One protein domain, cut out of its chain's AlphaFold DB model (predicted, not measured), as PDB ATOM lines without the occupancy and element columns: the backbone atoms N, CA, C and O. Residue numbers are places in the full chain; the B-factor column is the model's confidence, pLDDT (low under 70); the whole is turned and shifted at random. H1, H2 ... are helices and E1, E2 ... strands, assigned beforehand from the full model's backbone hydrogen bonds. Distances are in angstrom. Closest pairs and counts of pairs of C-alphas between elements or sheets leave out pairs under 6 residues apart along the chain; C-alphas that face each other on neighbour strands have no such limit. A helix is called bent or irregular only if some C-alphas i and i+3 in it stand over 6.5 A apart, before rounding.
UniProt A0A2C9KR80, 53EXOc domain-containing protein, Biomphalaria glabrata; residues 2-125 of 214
ATOM      1  N   LEU A   2     143.321 128.867 131.970       83.19
ATOM      2  CA  LEU A   2     141.918 129.320 132.121       83.19
ATOM      3  C   LEU A   2     141.711 130.833 131.928       83.19
ATOM      4  O   LEU A   2     140.787 131.244 131.243       83.19
ATOM      5  N   LYS A   3     142.615 131.667 132.460       85.44
ATOM      6  CA  LYS A   3     142.585 133.125 132.231       85.44
ATOM      7  C   LYS A   3     142.616 133.487 130.738       85.44
ATOM      8  O   LYS A   3     141.961 134.434 130.334       85.44
ATOM      9  N   ILE A   4     143.393 132.754 129.944       86.31
ATOM     10  CA  ILE A   4     143.551 133.001 128.508       86.31
ATOM     11  C   ILE A   4     142.275 132.582 127.783       86.31
ATOM     12  O   ILE A   4     141.723 133.390 127.051       86.31
ATOM     13  N   LEU A   5     141.763 131.383 128.085       84.56
ATOM     14  CA  LEU A   5     140.509 130.869 127.523       84.56
ATOM     15  C   LEU A   5     139.297 131.761 127.835       84.56
ATOM     16  O   LEU A   5     138.376 131.839 127.038       84.56
ATOM     17  N   ASN A   6     139.291 132.440 128.986       85.50
ATOM     18  CA  ASN A   6     138.180 133.311 129.382       85.50
ATOM     19  C   ASN A   6     138.260 134.729 128.801       85.50
ATOM     20  O   ASN A   6     137.248 135.420 128.753       85.50
ATOM     21  N   ASN A   7     139.455 135.192 128.433       86.19
ATOM     22  CA  ASN A   7     139.680 136.585 128.036       86.19
ATOM     23  C   ASN A   7     139.916 136.745 126.531       86.19
ATOM     24  O   ASN A   7     140.088 137.871 126.063       86.19
ATOM     25  N   ARG A   8     140.006 135.637 125.792       85.75
ATOM     26  CA  ARG A   8     140.326 135.607 124.368       85.75
ATOM     27  C   ARG A   8     139.482 134.553 123.675       85.75
ATOM     28  O   ARG A   8     139.273 133.475 124.222       85.75
ATOM     29  N   GLU A   9     139.030 134.881 122.475       86.25
ATOM     30  CA  GLU A   9     138.279 133.969 121.620       86.25
ATOM     31  C   GLU A   9     139.226 133.348 120.593       86.25
ATOM     32  O   GLU A   9     139.981 134.056 119.925       86.25
ATOM     33  N   PHE A  10     139.187 132.022 120.491       89.81
ATOM     34  CA  PHE A  10     139.927 131.244 119.505       89.81
ATOM     35  C   PHE A  10     138.965 130.245 118.875       89.81
ATOM     36  O   PHE A  10     138.210 129.593 119.595       89.81
ATOM     37  N   ASP A  11     139.024 130.093 117.554       91.62
ATOM     38  CA  ASP A  11     138.234 129.074 116.854       91.62
ATOM     39  C   ASP A  11     138.746 127.656 117.135       91.62
ATOM     40  O   ASP A  11     137.990 126.696 117.045       91.62
ATOM     41  N   LYS A  12     140.050 127.547 117.418       94.12
ATOM     42  CA  LYS A  12     140.831 126.309 117.482       94.12
ATOM     43  C   LYS A  12     141.911 126.436 118.547       94.12
ATOM     44  O   LYS A  12     142.548 127.492 118.635       94.12
ATOM     45  N   ILE A  13     142.149 125.396 119.345       94.81
ATOM     46  CA  ILE A  13     143.118 125.437 120.450       94.81
ATOM     47  C   ILE A  13     143.877 124.115 120.553       94.81
ATOM     48  O   ILE A  13     143.296 123.044 120.641       94.81
ATOM     49  N   ALA A  14     145.203 124.202 120.661       95.25
ATOM     50  CA  ALA A  14     146.059 123.065 120.974       95.25
ATOM     51  C   ALA A  14     146.967 123.379 122.166       95.25
ATOM     52  O   ALA A  14     147.460 124.500 122.309       95.25
ATOM     53  N   ILE A  15     147.225 122.375 123.007       94.81
ATOM     54  CA  ILE A  15     148.175 122.472 124.121       94.81
ATOM     55  C   ILE A  15     149.393 121.613 123.816       94.81
ATOM     56  O   ILE A  15     149.288 120.418 123.554       94.81
ATOM     57  N   ILE A  16     150.572 122.221 123.866       95.25
ATOM     58  CA  ILE A  16     151.821 121.544 123.534       95.25
ATOM     59  C   ILE A  16     152.620 121.304 124.808       95.25
ATOM     60  O   ILE A  16     152.826 122.223 125.602       95.25
ATOM     61  N   PHE A  17     153.071 120.068 124.996       91.25
ATOM     62  CA  PHE A  17     153.889 119.670 126.133       91.25
ATOM     63  C   PHE A  17     155.287 119.274 125.685       91.25
ATOM     64  O   PHE A  17     155.465 118.562 124.693       91.25
ATOM     65  N   ASP A  18     156.275 119.672 126.483       87.69
ATOM     66  CA  ASP A  18     157.627 119.159 126.338       87.69
ATOM     67  C   ASP A  18     157.668 117.663 126.691       87.69
ATOM     68  O   ASP A  18     156.938 117.180 127.567       87.69
ATOM     69  N   SER A  19     158.511 116.908 125.990       81.88
ATOM     70  CA  SER A  19     158.655 115.474 126.232       81.88
ATOM     71  C   SER A  19     159.431 115.160 127.516       81.88
ATOM     72  O   SER A  19     159.297 114.055 128.045       81.88
ATOM     73  N   GLY A  20     160.195 116.122 128.045       78.38
ATOM     74  CA  GLY A  20     160.984 115.990 129.270       78.38
ATOM     75  C   GLY A  20     162.170 115.030 129.140       78.38
ATOM     76  O   GLY A  20     162.778 114.661 130.144       78.38
ATOM     77  N   VAL A  21     162.486 114.603 127.918       82.50
ATOM     78  CA  VAL A  21     163.581 113.681 127.601       82.50
ATOM     79  C   VAL A  21     164.564 114.340 126.641       82.50
ATOM     80  O   VAL A  21     164.283 115.382 126.055       82.50
ATOM     81  N   LYS A  22     165.738 113.720 126.474       85.44
ATOM     82  CA  LYS A  22     166.712 114.173 125.478       85.44
ATOM     83  C   LYS A  22     166.084 114.193 124.082       85.44
ATOM     84  O   LYS A  22     165.297 113.317 123.722       85.44
ATOM     85  N   ASN A  23     166.478 115.194 123.312       90.94
ATOM     86  CA  ASN A  23     166.049 115.447 121.940       90.94
ATOM     87  C   ASN A  23     167.264 115.511 121.006       90.94
ATOM     88  O   ASN A  23     168.406 115.454 121.470       90.94
ATOM     89  N   PHE A  24     167.014 115.686 119.709       93.12
ATOM     90  CA  PHE A  24     168.058 115.715 118.680       93.12
ATOM     91  C   PHE A  24     169.142 116.789 118.912       93.12
ATOM     92  O   PHE A  24     170.281 116.608 118.486       93.12
ATOM     93  N   ARG A  25     168.851 117.884 119.637       94.94
ATOM     94  CA  ARG A  25     169.859 118.913 119.957       94.94
ATOM     95  C   ARG A  25     170.969 118.383 120.865       94.94
ATOM     96  O   ARG A  25     172.102 118.843 120.767       94.94
ATOM     97  N   HIS A  26     170.681 117.377 121.691       93.62
ATOM     98  CA  HIS A  26     171.693 116.727 122.531       93.62
ATOM     99  C   HIS A  26     172.660 115.853 121.721       93.62
ATOM    100  O   HIS A  26     173.793 115.652 122.156       93.62
ATOM    101  N   ASP A  27     172.224 115.350 120.562       92.38
ATOM    102  CA  ASP A  27     173.079 114.598 119.640       92.38
ATOM    103  C   ASP A  27     174.009 115.539 118.855       92.38
ATOM    104  O   ASP A  27     175.135 115.167 118.528       92.38
ATOM    105  N   ILE A  28     173.563 116.777 118.605       93.94
ATOM    106  CA  ILE A  28     174.358 117.846 117.978       93.94
ATOM    107  C   ILE A  28     175.390 118.406 118.966       93.94
ATOM    108  O   ILE A  28     176.559 118.585 118.623       93.94
ATOM    109  N   TYR A  29     174.963 118.701 120.198       94.56
ATOM    110  CA  TYR A  29     175.808 119.321 121.213       94.56
ATOM    111  C   TYR A  29     175.522 118.744 122.599       94.56
ATOM    112  O   TYR A  29     174.504 119.032 123.225       94.56
ATOM    113  N   SER A  30     176.458 117.947 123.117       92.25
ATOM    114  CA  SER A  30     176.267 117.188 124.360       92.25
ATOM    115  C   SER A  30     176.074 118.052 125.607       92.25
ATOM    116  O   SER A  30     175.527 117.570 126.598       92.25
ATOM    117  N   GLU A  31     176.543 119.303 125.587       92.69
ATOM    118  CA  GLU A  31     176.371 120.232 126.705       92.69
ATOM    119  C   GLU A  31     175.091 121.078 126.599       92.69
ATOM    120  O   GLU A  31     174.849 121.928 127.459       92.69
ATOM    121  N   TYR A  32     174.266 120.871 125.570       92.75
ATOM    122  CA  TYR A  32     172.996 121.573 125.414       92.75
ATOM    123  C   TYR A  32     172.100 121.363 126.642       92.75
ATOM    124  O   TYR A  32     171.912 120.237 127.103       92.75
ATOM    125  N   LYS A  33     171.594 122.464 127.213       89.31
ATOM    126  CA  LYS A  33     170.786 122.503 128.449       89.31
ATOM    127  C   LYS A  33     171.420 121.802 129.664       89.31
ATOM    128  O   LYS A  33     170.736 121.602 130.666       89.31
ATOM    129  N   ALA A  34     172.725 121.511 129.652       87.12
ATOM    130  CA  ALA A  34     173.406 120.800 130.743       87.12
ATOM    131  C   ALA A  34     173.374 121.554 132.085       87.12
ATOM    132  O   ALA A  34     173.439 120.940 133.146       87.12
ATOM    133  N   ASN A  35     173.228 122.881 132.041       80.81
ATOM    134  CA  ASN A  35     173.142 123.738 133.225       80.81
ATOM    135  C   ASN A  35     171.708 123.887 133.767       80.81
ATOM    136  O   ASN A  35     171.508 124.572 134.774       80.81
ATOM    137  N   ARG A  36     170.694 123.298 133.112       78.31
ATOM    138  CA  ARG A  36     169.313 123.386 133.593       78.31
ATOM    139  C   ARG A  36     169.155 122.535 134.851       78.31
ATOM    140  O   ARG A  36     169.417 121.336 134.866       78.31
ATOM    141  N   VAL A  37     168.693 123.181 135.916       73.81
ATOM    142  CA  VAL A  37     168.333 122.505 137.163       73.81
ATOM    143  C   VAL A  37     167.100 121.638 136.911       73.81
ATOM    144  O   VAL A  37     166.202 122.022 136.160       73.81
ATOM    145  N   THR A  38     167.047 120.467 137.545       73.38
ATOM    146  CA  THR A  38     165.879 119.580 137.505       73.38
ATOM    147  C   THR A  38     164.606 120.333 137.880       73.38
ATOM    148  O   THR A  38     164.580 121.049 138.884       73.38
ATOM    149  N   VAL A  39     163.548 120.130 137.093       73.19
ATOM    150  CA  VAL A  39     162.227 120.718 137.341       73.19
ATOM    151  C   VAL A  39     161.749 120.324 138.751       73.19
ATOM    152  O   VAL A  39     161.739 119.132 139.065       73.19
ATOM    153  N   PRO A  40     161.363 121.283 139.617       78.88
ATOM    154  CA  PRO A  40     160.861 120.979 140.956       78.88
ATOM    155  C   PRO A  40     159.613 120.089 140.916       78.88
ATOM    156  O   PRO A  40     158.745 120.275 140.064       78.88
ATOM    157  N   LEU A  41     159.480 119.169 141.878       77.62
ATOM    158  CA  LEU A  41     158.358 118.220 141.933       77.62
ATOM    159  C   LEU A  41     156.985 118.915 141.966       77.62
ATOM    160  O   LEU A  41     156.049 118.464 141.310       77.62
ATOM    161  N   ASP A  42     156.878 120.046 142.665       76.00
ATOM    162  CA  ASP A  42     155.640 120.831 142.723       76.00
ATOM    163  C   ASP A  42     155.215 121.347 141.345       76.00
ATOM    164  O   ASP A  42     154.027 121.363 141.024       76.00
ATOM    165  N   LEU A  43     156.182 121.715 140.498       76.06
ATOM    166  CA  LEU A  43     155.916 122.159 139.134       76.06
ATOM    167  C   LEU A  43     155.518 120.980 138.234       76.06
ATOM    168  O   LEU A  43     154.613 121.121 137.418       76.06
ATOM    169  N   ILE A  44     156.114 119.799 138.434       77.75
ATOM    170  CA  ILE A  44     155.691 118.566 137.747       77.75
ATOM    171  C   ILE A  44     154.223 118.257 138.067       77.75
ATOM    172  O   ILE A  44     153.434 118.010 137.158       77.75
ATOM    173  N   ASN A  45     153.826 118.344 139.339       79.62
ATOM    174  CA  ASN A  45     152.436 118.125 139.746       79.62
ATOM    175  C   ASN A  45     151.477 119.147 139.117       79.62
ATOM    176  O   ASN A  45     150.371 118.788 138.715       79.62
ATOM    177  N   GLN A  46     151.898 120.410 138.982       78.44
ATOM    178  CA  GLN A  46     151.108 121.428 138.285       78.44
ATOM    179  C   GLN A  46     150.935 121.117 136.793       78.44
ATOM    180  O   GLN A  46     149.852 121.343 136.259       78.44
ATOM    181  N   LEU A  47     151.956 120.574 136.120       78.62
ATOM    182  CA  LEU A  47     151.856 120.183 134.709       78.62
ATOM    183  C   LEU A  47     150.838 119.056 134.495       78.62
ATOM    184  O   LEU A  47     150.071 119.112 133.535       78.62
ATOM    185  N   THR A  48     150.764 118.088 135.414       81.56
ATOM    186  CA  THR A  48     149.745 117.026 135.372       81.56
ATOM    187  C   THR A  48     148.328 117.600 135.416       81.56
ATOM    188  O   THR A  48     147.470 117.187 134.642       81.56
ATOM    189  N   LEU A  49     148.091 118.620 136.249       85.19
ATOM    190  CA  LEU A  49     146.785 119.284 136.320       85.19
ATOM    191  C   LEU A  49     146.414 119.987 135.008       85.19
ATOM    192  O   LEU A  49     145.239 120.038 134.655       85.19
ATOM    193  N   VAL A  50     147.390 120.534 134.278       85.44
ATOM    194  CA  VAL A  50     147.131 121.156 132.970       85.44
ATOM    195  C   VAL A  50     146.663 120.110 131.960       85.44
ATOM    196  O   VAL A  50     145.700 120.368 131.241       85.44
ATOM    197  N   ASP A  51     147.291 118.933 131.936       85.38
ATOM    198  CA  ASP A  51     146.888 117.823 131.062       85.38
ATOM    199  C   ASP A  51     145.489 117.290 131.419       85.38
ATOM    200  O   ASP A  51     144.662 117.055 130.537       85.38
ATOM    201  N   ASP A  52     145.169 117.176 132.710       88.31
ATOM    202  CA  ASP A  52     143.836 116.758 133.157       88.31
ATOM    203  C   ASP A  52     142.751 117.763 132.753       88.31
ATOM    204  O   ASP A  52     141.696 117.376 132.244       88.31
ATOM    205  N   VAL A  53     143.008 119.063 132.916       89.00
ATOM    206  CA  VAL A  53     142.051 120.098 132.500       89.00
ATOM    207  C   VAL A  53     141.918 120.148 130.976       89.00
ATOM    208  O   VAL A  53     140.800 120.294 130.485       89.00
ATOM    209  N   ALA A  54     143.009 119.977 130.221       89.62
ATOM    210  CA  ALA A  54     142.961 119.893 128.760       89.62
ATOM    211  C   ALA A  54     142.016 118.775 128.291       89.62
ATOM    212  O   ALA A  54     141.139 119.016 127.462       89.62
ATOM    213  N   LYS A  55     142.120 117.582 128.898       89.25
ATOM    214  CA  LYS A  55     141.229 116.445 128.611       89.25
ATOM    215  C   LYS A  55     139.772 116.748 128.940       89.25
ATOM    216  O   LYS A  55     138.896 116.434 128.141       89.25
ATOM    217  N   ILE A  56     139.501 117.365 130.093       91.19
ATOM    218  CA  ILE A  56     138.134 117.726 130.505       91.19
ATOM    219  C   ILE A  56     137.507 118.712 129.514       91.19
ATOM    220  O   ILE A  56     136.335 118.583 129.169       91.19
ATOM    221  N   LEU A  57     138.293 119.675 129.035       88.94
ATOM    222  CA  LEU A  57     137.855 120.665 128.055       88.94
ATOM    223  C   LEU A  57     137.856 120.133 126.615       88.94
ATOM    224  O   LEU A  57     137.493 120.872 125.708       88.94
ATOM    225  N   SER A  58     138.235 118.866 126.404       90.56
ATOM    226  CA  SER A  58     138.397 118.256 125.077       90.56
ATOM    227  C   SER A  58     139.340 119.044 124.158       90.56
ATOM    228  O   SER A  58     139.161 119.045 122.946       90.56
ATOM    229  N   ILE A  59     140.350 119.704 124.735       92.75
ATOM    230  CA  ILE A  59     141.376 120.439 123.990       92.75
ATOM    231  C   ILE A  59     142.466 119.445 123.566       92.75
ATOM    232  O   ILE A  59     143.064 118.807 124.443       92.75
ATOM    233  N   PRO A  60     142.768 119.311 122.261       93.12
ATOM    234  CA  PRO A  60     143.860 118.471 121.787       93.12
ATOM    235  C   PRO A  60     145.199 118.841 122.429       93.12
ATOM    236  O   PRO A  60     145.594 120.011 122.466       93.12
ATOM    237  N   SER A  61     145.926 117.830 122.912       93.19
ATOM    238  CA  SER A  61     147.277 117.998 123.434       93.19
ATOM    239  C   SER A  61     148.305 117.165 122.674       93.19
ATOM    240  O   SER A  61     148.050 116.024 122.288       93.19
ATOM    241  N   PHE A  62     149.488 117.741 122.451       93.62
ATOM    242  CA  PHE A  62     150.556 117.111 121.679       93.62
ATOM    243  C   PHE A  62     151.850 117.036 122.479       93.62
ATOM    244  O   PHE A  62     152.259 117.989 123.142       93.62
ATOM    245  N   LYS A  63     152.506 115.880 122.378       93.81
ATOM    246  CA  LYS A  63     153.822 115.601 122.948       93.81
ATOM    247  C   LYS A  63     154.523 114.580 122.066       93.81
ATOM    248  O   LYS A  63     153.975 113.505 121.824       93.81
ATOM    249  N   VAL A  64     155.728 114.897 121.604       93.81
ATOM    250  CA  VAL A  64     156.487 114.046 120.679       93.81
ATOM    251  C   VAL A  64     157.864 113.785 121.263       93.81
ATOM    252  O   VAL A  64     158.608 114.712 121.566       93.81
ATOM    253  N   ILE A  65     158.201 112.510 121.445       92.56
ATOM    254  CA  ILE A  65     159.520 112.111 121.942       92.56
ATOM    255  C   ILE A  65     160.583 112.507 120.917       92.56
ATOM    256  O   ILE A  65     160.411 112.274 119.723       92.56
ATOM    257  N   GLY A  66     161.690 113.068 121.402       91.75
ATOM    258  CA  GLY A  66     162.816 113.482 120.567       91.75
ATOM    259  C   GLY A  66     162.731 114.922 120.059       91.75
ATOM    260  O   GLY A  66     163.704 115.386 119.475       91.75
ATOM    261  N   PHE A  67     161.631 115.630 120.332       94.50
ATOM    262  CA  PHE A  67     161.418 117.029 119.959       94.50
ATOM    263  C   PHE A  67     161.021 117.865 121.179       94.50
ATOM    264  O   PHE A  67     160.480 117.339 122.160       94.50
ATOM    265  N   GLU A  68     161.310 119.162 121.120       94.25
ATOM    266  CA  GLU A  68     160.889 120.117 122.145       94.25
ATOM    267  C   GLU A  68     159.488 120.650 121.849       94.25
ATOM    268  O   GLU A  68     158.995 120.569 120.720       94.25
ATOM    269  N   ALA A  69     158.845 121.225 122.869       95.38
ATOM    270  CA  ALA A  69     157.560 121.895 122.682       95.38
ATOM    271  C   ALA A  69     157.636 122.975 121.588       95.38
ATOM    272  O   ALA A  69     156.706 123.104 120.795       95.38
ATOM    273  N   ASP A  70     158.760 123.686 121.496       96.56
ATOM    274  CA  ASP A  70     158.940 124.767 120.528       96.56
ATOM    275  C   ASP A  70     158.957 124.266 119.078       96.56
ATOM    276  O   ASP A  70     158.376 124.906 118.204       96.56
ATOM    277  N   ASP A  71     159.536 123.088 118.820       97.31
ATOM    278  CA  ASP A  71     159.539 122.458 117.491       97.31
ATOM    279  C   ASP A  71     158.125 122.012 117.080       97.31
ATOM    280  O   ASP A  71     157.688 122.175 115.937       97.31
ATOM    281  N   ILE A  72     157.374 121.467 118.039       97.56
ATOM    282  CA  ILE A  72     155.981 121.065 117.831       97.56
ATOM    283  C   ILE A  72     155.117 122.300 117.531       97.56
ATOM    284  O   ILE A  72     154.339 122.288 116.575       97.56
ATOM    285  N   ILE A  73     155.275 123.377 118.312       98.12
ATOM    286  CA  ILE A  73     154.600 124.664 118.088       98.12
ATOM    287  C   ILE A  73     154.938 125.192 116.696       98.12
ATOM    288  O   ILE A  73     154.031 125.561 115.954       98.12
ATOM    289  N   ALA A  74     156.218 125.198 116.326       97.94
ATOM    290  CA  ALA A  74     156.675 125.693 115.036       97.94
ATOM    291  C   ALA A  74     156.046 124.928 113.868       97.94
ATOM    292  O   ALA A  74     155.500 125.540 112.948       97.94
ATOM    293  N   SER A  75     156.040 123.597 113.949       97.94
ATOM    294  CA  SER A  75     155.451 122.723 112.931       97.94
ATOM    295  C   SER A  75     153.944 122.961 112.765       97.94
ATOM    296  O   SER A  75     153.450 123.103 111.645       97.94
ATOM    297  N   ILE A  76     153.198 123.060 113.873       97.81
ATOM    298  CA  ILE A  76     151.745 123.300 113.843       97.81
ATOM    299  C   ILE A  76     151.434 124.719 113.353       97.81
ATOM    300  O   ILE A  76     150.553 124.894 112.513       97.81
ATOM    301  N   ALA A  77     152.166 125.728 113.832       97.75
ATOM    302  CA  ALA A  77     151.948 127.126 113.471       97.75
ATOM    303  C   ALA A  77     152.196 127.376 111.979       97.75
ATOM    304  O   ALA A  77     151.379 128.015 111.314       97.75
ATOM    305  N   VAL A  78     153.288 126.833 111.426       96.69
ATOM    306  CA  VAL A  78     153.596 126.943 109.993       96.69
ATOM    307  C   VAL A  78     152.549 126.218 109.151       96.69
ATOM    308  O   VAL A  78     152.098 126.756 108.138       96.69
ATOM    309  N   LYS A  79     152.104 125.034 109.590       97.00
ATOM    310  CA  LYS A  79     151.028 124.305 108.920       97.00
ATOM    311  C   LYS A  79     149.725 125.111 108.898       97.00
ATOM    312  O   LYS A  79     149.193 125.358 107.818       97.00
ATOM    313  N   ALA A  80     149.262 125.598 110.048       97.06
ATOM    314  CA  ALA A  80     148.050 126.411 110.153       97.06
ATOM    315  C   ALA A  80     148.128 127.693 109.303       97.06
ATOM    316  O   ALA A  80     147.191 128.013 108.571       97.06
ATOM    317  N   TYR A  81     149.274 128.381 109.311       96.75
ATOM    318  CA  TYR A  81     149.517 129.542 108.454       96.75
ATOM    319  C   TYR A  81     149.370 129.214 106.960       96.75
ATOM    320  O   TYR A  81     148.747 129.977 106.207       96.75
ATOM    321  N   SER A  82     149.932 128.075 106.534       96.31
ATOM    322  CA  SER A  82     149.862 127.601 105.147       96.31
ATOM    323  C   SER A  82     148.442 127.221 104.715       96.31
ATOM    324  O   SER A  82     148.096 127.379 103.547       96.31
ATOM    325  N   GLU A  83     147.602 126.804 105.665       96.81
ATOM    326  CA  GLU A  83     146.192 126.457 105.456       96.81
ATOM    327  C   GLU A  83     145.248 127.671 105.549       96.81
ATOM    328  O   GLU A  83     144.045 127.541 105.350       96.81
ATOM    329  N   GLY A  84     145.781 128.875 105.789       96.75
ATOM    330  CA  GLY A  84     144.997 130.114 105.758       96.75
ATOM    331  C   GLY A  84     144.667 130.706 107.128       96.75
ATOM    332  O   GLY A  84     144.162 131.828 107.184       96.75
ATOM    333  N   PHE A  85     145.009 130.029 108.222       97.00
ATOM    334  CA  PHE A  85     144.692 130.481 109.574       97.00
ATOM    335  C   PHE A  85     145.647 131.570 110.076       97.00
ATOM    336  O   PHE A  85     146.819 131.633 109.690       97.00
ATOM    337  N   SER A  86     145.134 132.409 110.977       96.88
ATOM    338  CA  SER A  86     145.956 133.237 111.859       96.88
ATOM    339  C   SER A  86     146.273 132.455 113.129       96.88
ATOM    340  O   SER A  86     145.409 131.768 113.669       96.88
ATOM    341  N   VAL A  87     147.510 132.553 113.602       97.88
ATOM    342  CA  VAL A  87     148.029 131.774 114.725       97.88
ATOM    343  C   VAL A  87     148.502 132.717 115.812       97.88
ATOM    344  O   VAL A  87     149.305 133.616 115.571       97.88
ATOM    345  N   GLU A  88     148.054 132.471 117.035       97.31
ATOM    346  CA  GLU A  88     148.612 133.114 118.211       97.31
ATOM    347  C   GLU A  88     149.312 132.079 119.086       97.31
ATOM    348  O   GLU A  88     148.694 131.184 119.660       97.31
ATOM    349  N   ILE A  89     150.631 132.207 119.184       97.94
ATOM    350  CA  ILE A  89     151.462 131.375 120.042       97.94
ATOM    351  C   ILE A  89     151.449 131.989 121.438       97.94
ATOM    352  O   ILE A  89     151.817 133.145 121.617       97.94
ATOM    353  N   VAL A  90     151.063 131.214 122.444       96.62
ATOM    354  CA  VAL A  90     151.069 131.657 123.840       96.62
ATOM    355  C   VAL A  90     152.326 131.134 124.526       96.62
ATOM    356  O   VAL A  90     152.368 129.982 124.952       96.62
ATOM    357  N   SER A  91     153.353 131.972 124.647       95.81
ATOM    358  CA  SER A  91     154.601 131.616 125.330       95.81
ATOM    359  C   SER A  91     155.393 132.858 125.742       95.81
ATOM    360  O   SER A  91     155.304 133.914 125.120       95.81
ATOM    361  N   SER A  92     156.189 132.729 126.804       94.19
ATOM    362  CA  SER A  92     157.195 133.727 127.183       94.19
ATOM    363  C   SER A  92     158.548 133.498 126.503       94.19
ATOM    364  O   SER A  92     159.458 134.313 126.682       94.19
ATOM    365  N   ASP A  93     158.702 132.390 125.772       94.56
ATOM    366  CA  ASP A  93     159.948 132.069 125.092       94.56
ATOM    367  C   ASP A  93     160.190 133.026 123.920       94.56
ATOM    368  O   ASP A  93     159.355 133.209 123.032       94.56
ATOM    369  N   LYS A  94     161.353 133.676 123.943       93.31
ATOM    370  CA  LYS A  94     161.771 134.611 122.897       93.31
ATOM    371  C   LYS A  94     162.155 133.891 121.609       93.31
ATOM    372  O   LYS A  94     162.112 134.533 120.565       93.31
ATOM    373  N   ASP A  95     162.519 132.616 121.657       94.94
ATOM    374  CA  ASP A  95     163.016 131.904 120.485       94.94
ATOM    375  C   ASP A  95     161.867 131.630 119.505       94.94
ATOM    376  O   ASP A  95     162.046 131.744 118.293       94.94
ATOM    377  N   LEU A  96     160.641 131.458 120.011       97.88
ATOM    378  CA  LEU A  96     159.413 131.388 119.211       97.88
ATOM    379  C   LEU A  96     159.094 132.694 118.461       97.88
ATOM    380  O   LEU A  96     158.324 132.675 117.500       97.88
ATOM    381  N   MET A  97     159.718 133.825 118.820       97.88
ATOM    382  CA  MET A  97     159.574 135.074 118.057       97.88
ATOM    383  C   MET A  97     160.136 134.958 116.632       97.88
ATOM    384  O   MET A  97     159.818 135.807 115.803       97.88
ATOM    385  N   GLN A  98     160.925 133.920 116.320       97.69
ATOM    386  CA  GLN A  98     161.383 133.645 114.953       97.69
ATOM    387  C   GLN A  98     160.237 133.273 113.997       97.69
ATOM    388  O   GLN A  98     160.362 133.466 112.791       97.69
ATOM    389  N   LEU A  99     159.108 132.787 114.530       98.12
ATOM    390  CA  LEU A  99     157.923 132.403 113.756       98.12
ATOM    391  C   LEU A  99     157.004 133.588 113.435       98.12
ATOM    392  O   LEU A  99     156.144 133.472 112.566       98.12
ATOM    393  N   VAL A 100     157.166 134.717 114.136       98.31
ATOM    394  CA  VAL A 100     156.271 135.874 114.019       98.31
ATOM    395  C   VAL A 100     156.290 136.428 112.595       98.31
ATOM    396  O   VAL A 100     157.347 136.732 112.040       98.31
ATOM    397  N   ASN A 101     155.111 136.598 112.006       97.44
ATOM    398  CA  ASN A 101     154.935 137.125 110.656       97.44
ATOM    399  C   ASN A 101     153.609 137.905 110.541       97.44
ATOM    400  O   ASN A 101     153.094 138.410 111.536       97.44
ATOM    401  N   ASP A 102     153.068 138.042 109.330       96.38
ATOM    402  CA  ASP A 102     151.822 138.760 109.058       96.38
ATOM    403  C   ASP A 102     150.580 138.139 109.725       96.38
ATOM    404  O   ASP A 102     149.642 138.870 110.046       96.38
ATOM    405  N   ARG A 103     150.575 136.818 109.954       97.12
ATOM    406  CA  ARG A 103     149.452 136.068 110.550       97.12
ATOM    407  C   ARG A 103     149.846 135.167 111.724       97.12
ATOM    408  O   ARG A 103     148.971 134.526 112.292       97.12
ATOM    409  N   ILE A 104     151.122 135.110 112.098       98.19
ATOM    410  CA  ILE A 104     151.614 134.419 113.294       98.19
ATOM    411  C   ILE A 104     152.084 135.466 114.305       98.19
ATOM    412  O   ILE A 104     152.989 136.250 114.014       98.19
ATOM    413  N   TYR A 105     151.513 135.441 115.504       97.19
ATOM    414  CA  TYR A 105     151.823 136.361 116.600       97.19
ATOM    415  C   TYR A 105     152.283 135.593 117.840       97.19
ATOM    416  O   TYR A 105     151.919 134.432 118.024       97.19
ATOM    417  N   LEU A 106     153.045 136.248 118.719       98.12
ATOM    418  CA  LEU A 106     153.421 135.683 120.019       98.12
ATOM    419  C   LEU A 106     152.796 136.498 121.152       98.12
ATOM    420  O   LEU A 106     153.128 137.666 121.336       98.12
ATOM    421  N   PHE A 107     151.937 135.880 121.951       97.25
ATOM    422  CA  PHE A 107     151.427 136.447 123.189       97.25
ATOM    423  C   PHE A 107     152.242 135.957 124.389       97.25
ATOM    424  O   PHE A 107     152.265 134.766 124.698       97.25
ATOM    425  N   ASP A 108     152.868 136.897 125.097       96.25
ATOM    426  CA  ASP A 108     153.589 136.637 126.342       96.25
ATOM    427  C   ASP A 108     152.671 136.923 127.545       96.25
ATOM    428  O   ASP A 108     152.474 138.093 127.907       96.25
ATOM    429  N   PRO A 109     152.132 135.886 128.216       92.12
ATOM    430  CA  PRO A 109     151.201 136.070 129.326       92.12
ATOM    431  C   PRO A 109     151.854 136.697 130.565       92.12
ATOM    432  O   PRO A 109     151.140 137.213 131.423       92.12
ATOM    433  N   SER A 110     153.189 136.666 130.680       92.06
ATOM    434  CA  SER A 110     153.910 137.297 131.794       92.06
ATOM    435  C   SER A 110     153.965 138.820 131.662       92.06
ATOM    436  O   SER A 110     154.017 139.528 132.666       92.06
ATOM    437  N   LYS A 111     153.923 139.321 130.421       93.25
ATOM    438  CA  LYS A 111     153.943 140.753 130.092       93.25
ATOM    439  C   LYS A 111     152.583 141.296 129.674       93.25
ATOM    440  O   LYS A 111     152.470 142.501 129.478       93.25
ATOM    441  N   ASP A 112     151.601 140.414 129.502       93.19
ATOM    442  CA  ASP A 112     150.294 140.729 128.925       93.19
ATOM    443  C   ASP A 112     150.432 141.486 127.589       93.19
ATOM    444  O   ASP A 112     149.771 142.492 127.338       93.19
ATOM    445  N   LYS A 113     151.369 141.030 126.741       95.12
ATOM    446  CA  LYS A 113     151.747 141.701 125.489       95.12
ATOM    447  C   LYS A 113     151.738 140.733 124.311       95.12
ATOM    448  O   LYS A 113     152.323 139.655 124.387       95.12
ATOM    449  N   VAL A 114     151.137 141.169 123.204       96.75
ATOM    450  CA  VAL A 114     151.283 140.541 121.883       96.75
ATOM    451  C   VAL A 114     152.490 141.157 121.180       96.75
ATOM    452  O   VAL A 114     152.636 142.378 121.152       96.75
ATOM    453  N   PHE A 115     153.366 140.313 120.648       97.81
ATOM    454  CA  PHE A 115     154.513 140.687 119.834       97.81
ATOM    455  C   PHE A 115     154.195 140.446 118.361       97.81
ATOM    456  O   PHE A 115     153.926 139.313 117.951       97.81
ATOM    457  N   MET A 116     154.273 141.518 117.579       97.62
ATOM    458  CA  MET A 116     154.201 141.512 116.119       97.62
ATOM    459  C   MET A 116     155.595 141.742 115.516       97.62
ATOM    460  O   MET A 116     156.584 141.924 116.234       97.62
ATOM    461  N   CYS A 117     155.704 141.733 114.184       97.44
ATOM    462  CA  CYS A 117     156.983 141.901 113.491       97.44
ATOM    463  C   CYS A 117     157.736 143.174 113.915       97.44
ATOM    464  O   CYS A 117     158.960 143.148 114.078       97.44
ATOM    465  N   GLU A 118     157.015 144.277 114.104       97.56
ATOM    466  CA  GLU A 118     157.551 145.567 114.527       97.56
ATOM    467  C   GLU A 118     158.136 145.492 115.938       97.56
ATOM    468  O   GLU A 118     159.251 145.968 116.150       97.56
ATOM    469  N   ASP A 119     157.449 144.827 116.873       97.38
ATOM    470  CA  ASP A 119     157.929 144.649 118.246       97.38
ATOM    471  C   ASP A 119     159.216 143.822 118.292       97.38
ATOM    472  O   ASP A 119     160.136 144.124 119.056       97.38
ATOM    473  N   VAL A 120     159.302 142.772 117.467       96.88
ATOM    474  CA  VAL A 120     160.512 141.945 117.351       96.88
ATOM    475  C   VAL A 120     161.661 142.785 116.795       96.88
ATOM    476  O   VAL A 120     162.760 142.783 117.355       96.88
ATOM    477  N   LYS A 121     161.402 143.578 115.749       97.38
ATOM    478  CA  LYS A 121     162.406 144.469 115.161       97.38
ATOM    479  C   LYS A 121     162.874 145.546 116.135       97.38
ATOM    480  O   LYS A 121     164.071 145.810 116.196       97.38
ATOM    481  N   GLU A 122     161.972 146.151 116.899       97.44
ATOM    482  CA  GLU A 122     162.319 147.137 117.924       97.44
ATOM    483  C   GLU A 122     163.190 146.509 119.020       97.44
ATOM    484  O   GLU A 122     164.219 147.064 119.407       97.44
ATOM    485  N   LYS A 123     162.815 145.309 119.476       96.44
ATOM    486  CA  LYS A 123     163.497 144.603 120.562       96.44
ATOM    487  C   LYS A 123     164.890 144.102 120.178       96.44
ATOM    488  O   LYS A 123     165.816 144.215 120.982       96.44
ATOM    489  N   PHE A 124     165.046 143.530 118.983       97.31
ATOM    490  CA  PHE A 124     166.280 142.841 118.578       97.31
ATOM    491  C   PHE A 124     167.086 143.573 117.503       97.31
ATOM    492  O   PHE A 124     168.242 143.232 117.266       97.31
ATOM    493  N   GLY A 125     166.517 144.591 116.858       97.44
ATOM    494  CA  GLY A 125     167.155 145.317 115.757       97.44
ATOM    495  C   GLY A 125     167.131 144.579 114.415       97.44
ATOM    496  O   GLY A 125     167.707 145.079 113.448       97.44
TER     497      GLY A 125
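Overview. This is residues 2 to 125 of the 214 residues of the protein "53EXOc domain-containing protein" of Biomphalaria glabrata (UniProt A0A2C9KR80). A small sheet of three strands has two helices, H4 and H5, packed side by side on one face, and H6 grazes it. Before this body, residues 2 to 68 run as a spread-out path of long links with three scattered helices, H1, H2 and H3; two stretches of this path, residues 15 to 16 and 61 to 62, pair in parallel. The printed part has 124 residues with six named helices and three named strands, in the order H1 H2 H3 H4 E1 H5 E2 E3 H6; the sheet has the order E1 E2 E3 and is mixed. The class is mostly helix, and the whole is compact, with a radius of gyration of the C-alphas of 15.6 A and spans of 40 by 35 by 29 A.

Arrangement. H1, residues 2 to 7, H2, residues 24 to 28, and H3, residues 41 to 56, are apart from each other and from the other named elements. H4, residues 69 to 82, is on the sheet E1 E2 E3 at a height over the sheet of 8.9 A and lies over E1, residues 87 to 90; H4 and the sheet make two layers, a helix on one face of a sheet, and the local plane under H4 is only just fixed, by 6 C-alphas of the sheet. It runs along the strands, at 3 degrees to E1 on the local plane; their closest C-alphas, of Ala 77 and Val 87, are 6.2 A apart. H5, residues 95 to 99, touches H4, with the closest C-alphas, of Asp 70 and Leu 96, 6.8 A apart. It lies on the same face as H4, over E2, residues 104 to 108, at a height over the sheet of 8.7 A. E1, H5 and E2 form a strand-helix-strand unit, two parallel neighbour strands with a helix between, with a right-handed crossover. E1 and E2 are parallel at 19 degrees, with N 89 and O 105 at 2.8 A. E2 and E3, residues 113 to 115, form an antiparallel hairpin at 148 degrees, with N 115 and O 106 at 2.7 A. H6, residues 117 to 124, only grazes the sheet, and is close to but not clearly touching H5: the closest C-alphas, of Met 97 and Val 120, are 7.0 A apart. Every O i to N i+4 pair is within hydrogen-bond range in H1, H2, H3, H4 and H6; in H5 it is 0 of 1, beside 2 of 2 O i to N i+3 pairs.

Along the chain. H1 begins at C-alpha 2, (141.918, 129.320, 132.121). H3 measures 23.2 A from first to last C-alpha, H4 20.0 A, E2 13.4 A and H6 10.6 A. H4 begins at C-alpha 69, (157.560, 121.895, 122.682), and H6 ends at C-alpha 124, (166.280, 142.841, 118.578). H5 is neither bent nor irregular, but only just: C-alphas 95 and 98 are 6.0 A apart.

Size, cuts and confidence. The two C-alphas farthest apart, of Ile 56 and Gly 125, are 42.7 A from each other. The links H1 to H2, H2 to H3 and H3 to H4 are long, and the others are tight. Residues 40 to 46, of which 41 to 46 belong to H3, stand free. The printed part has no cut; its mean pLDDT is 91.7, and no printed residue is under 70.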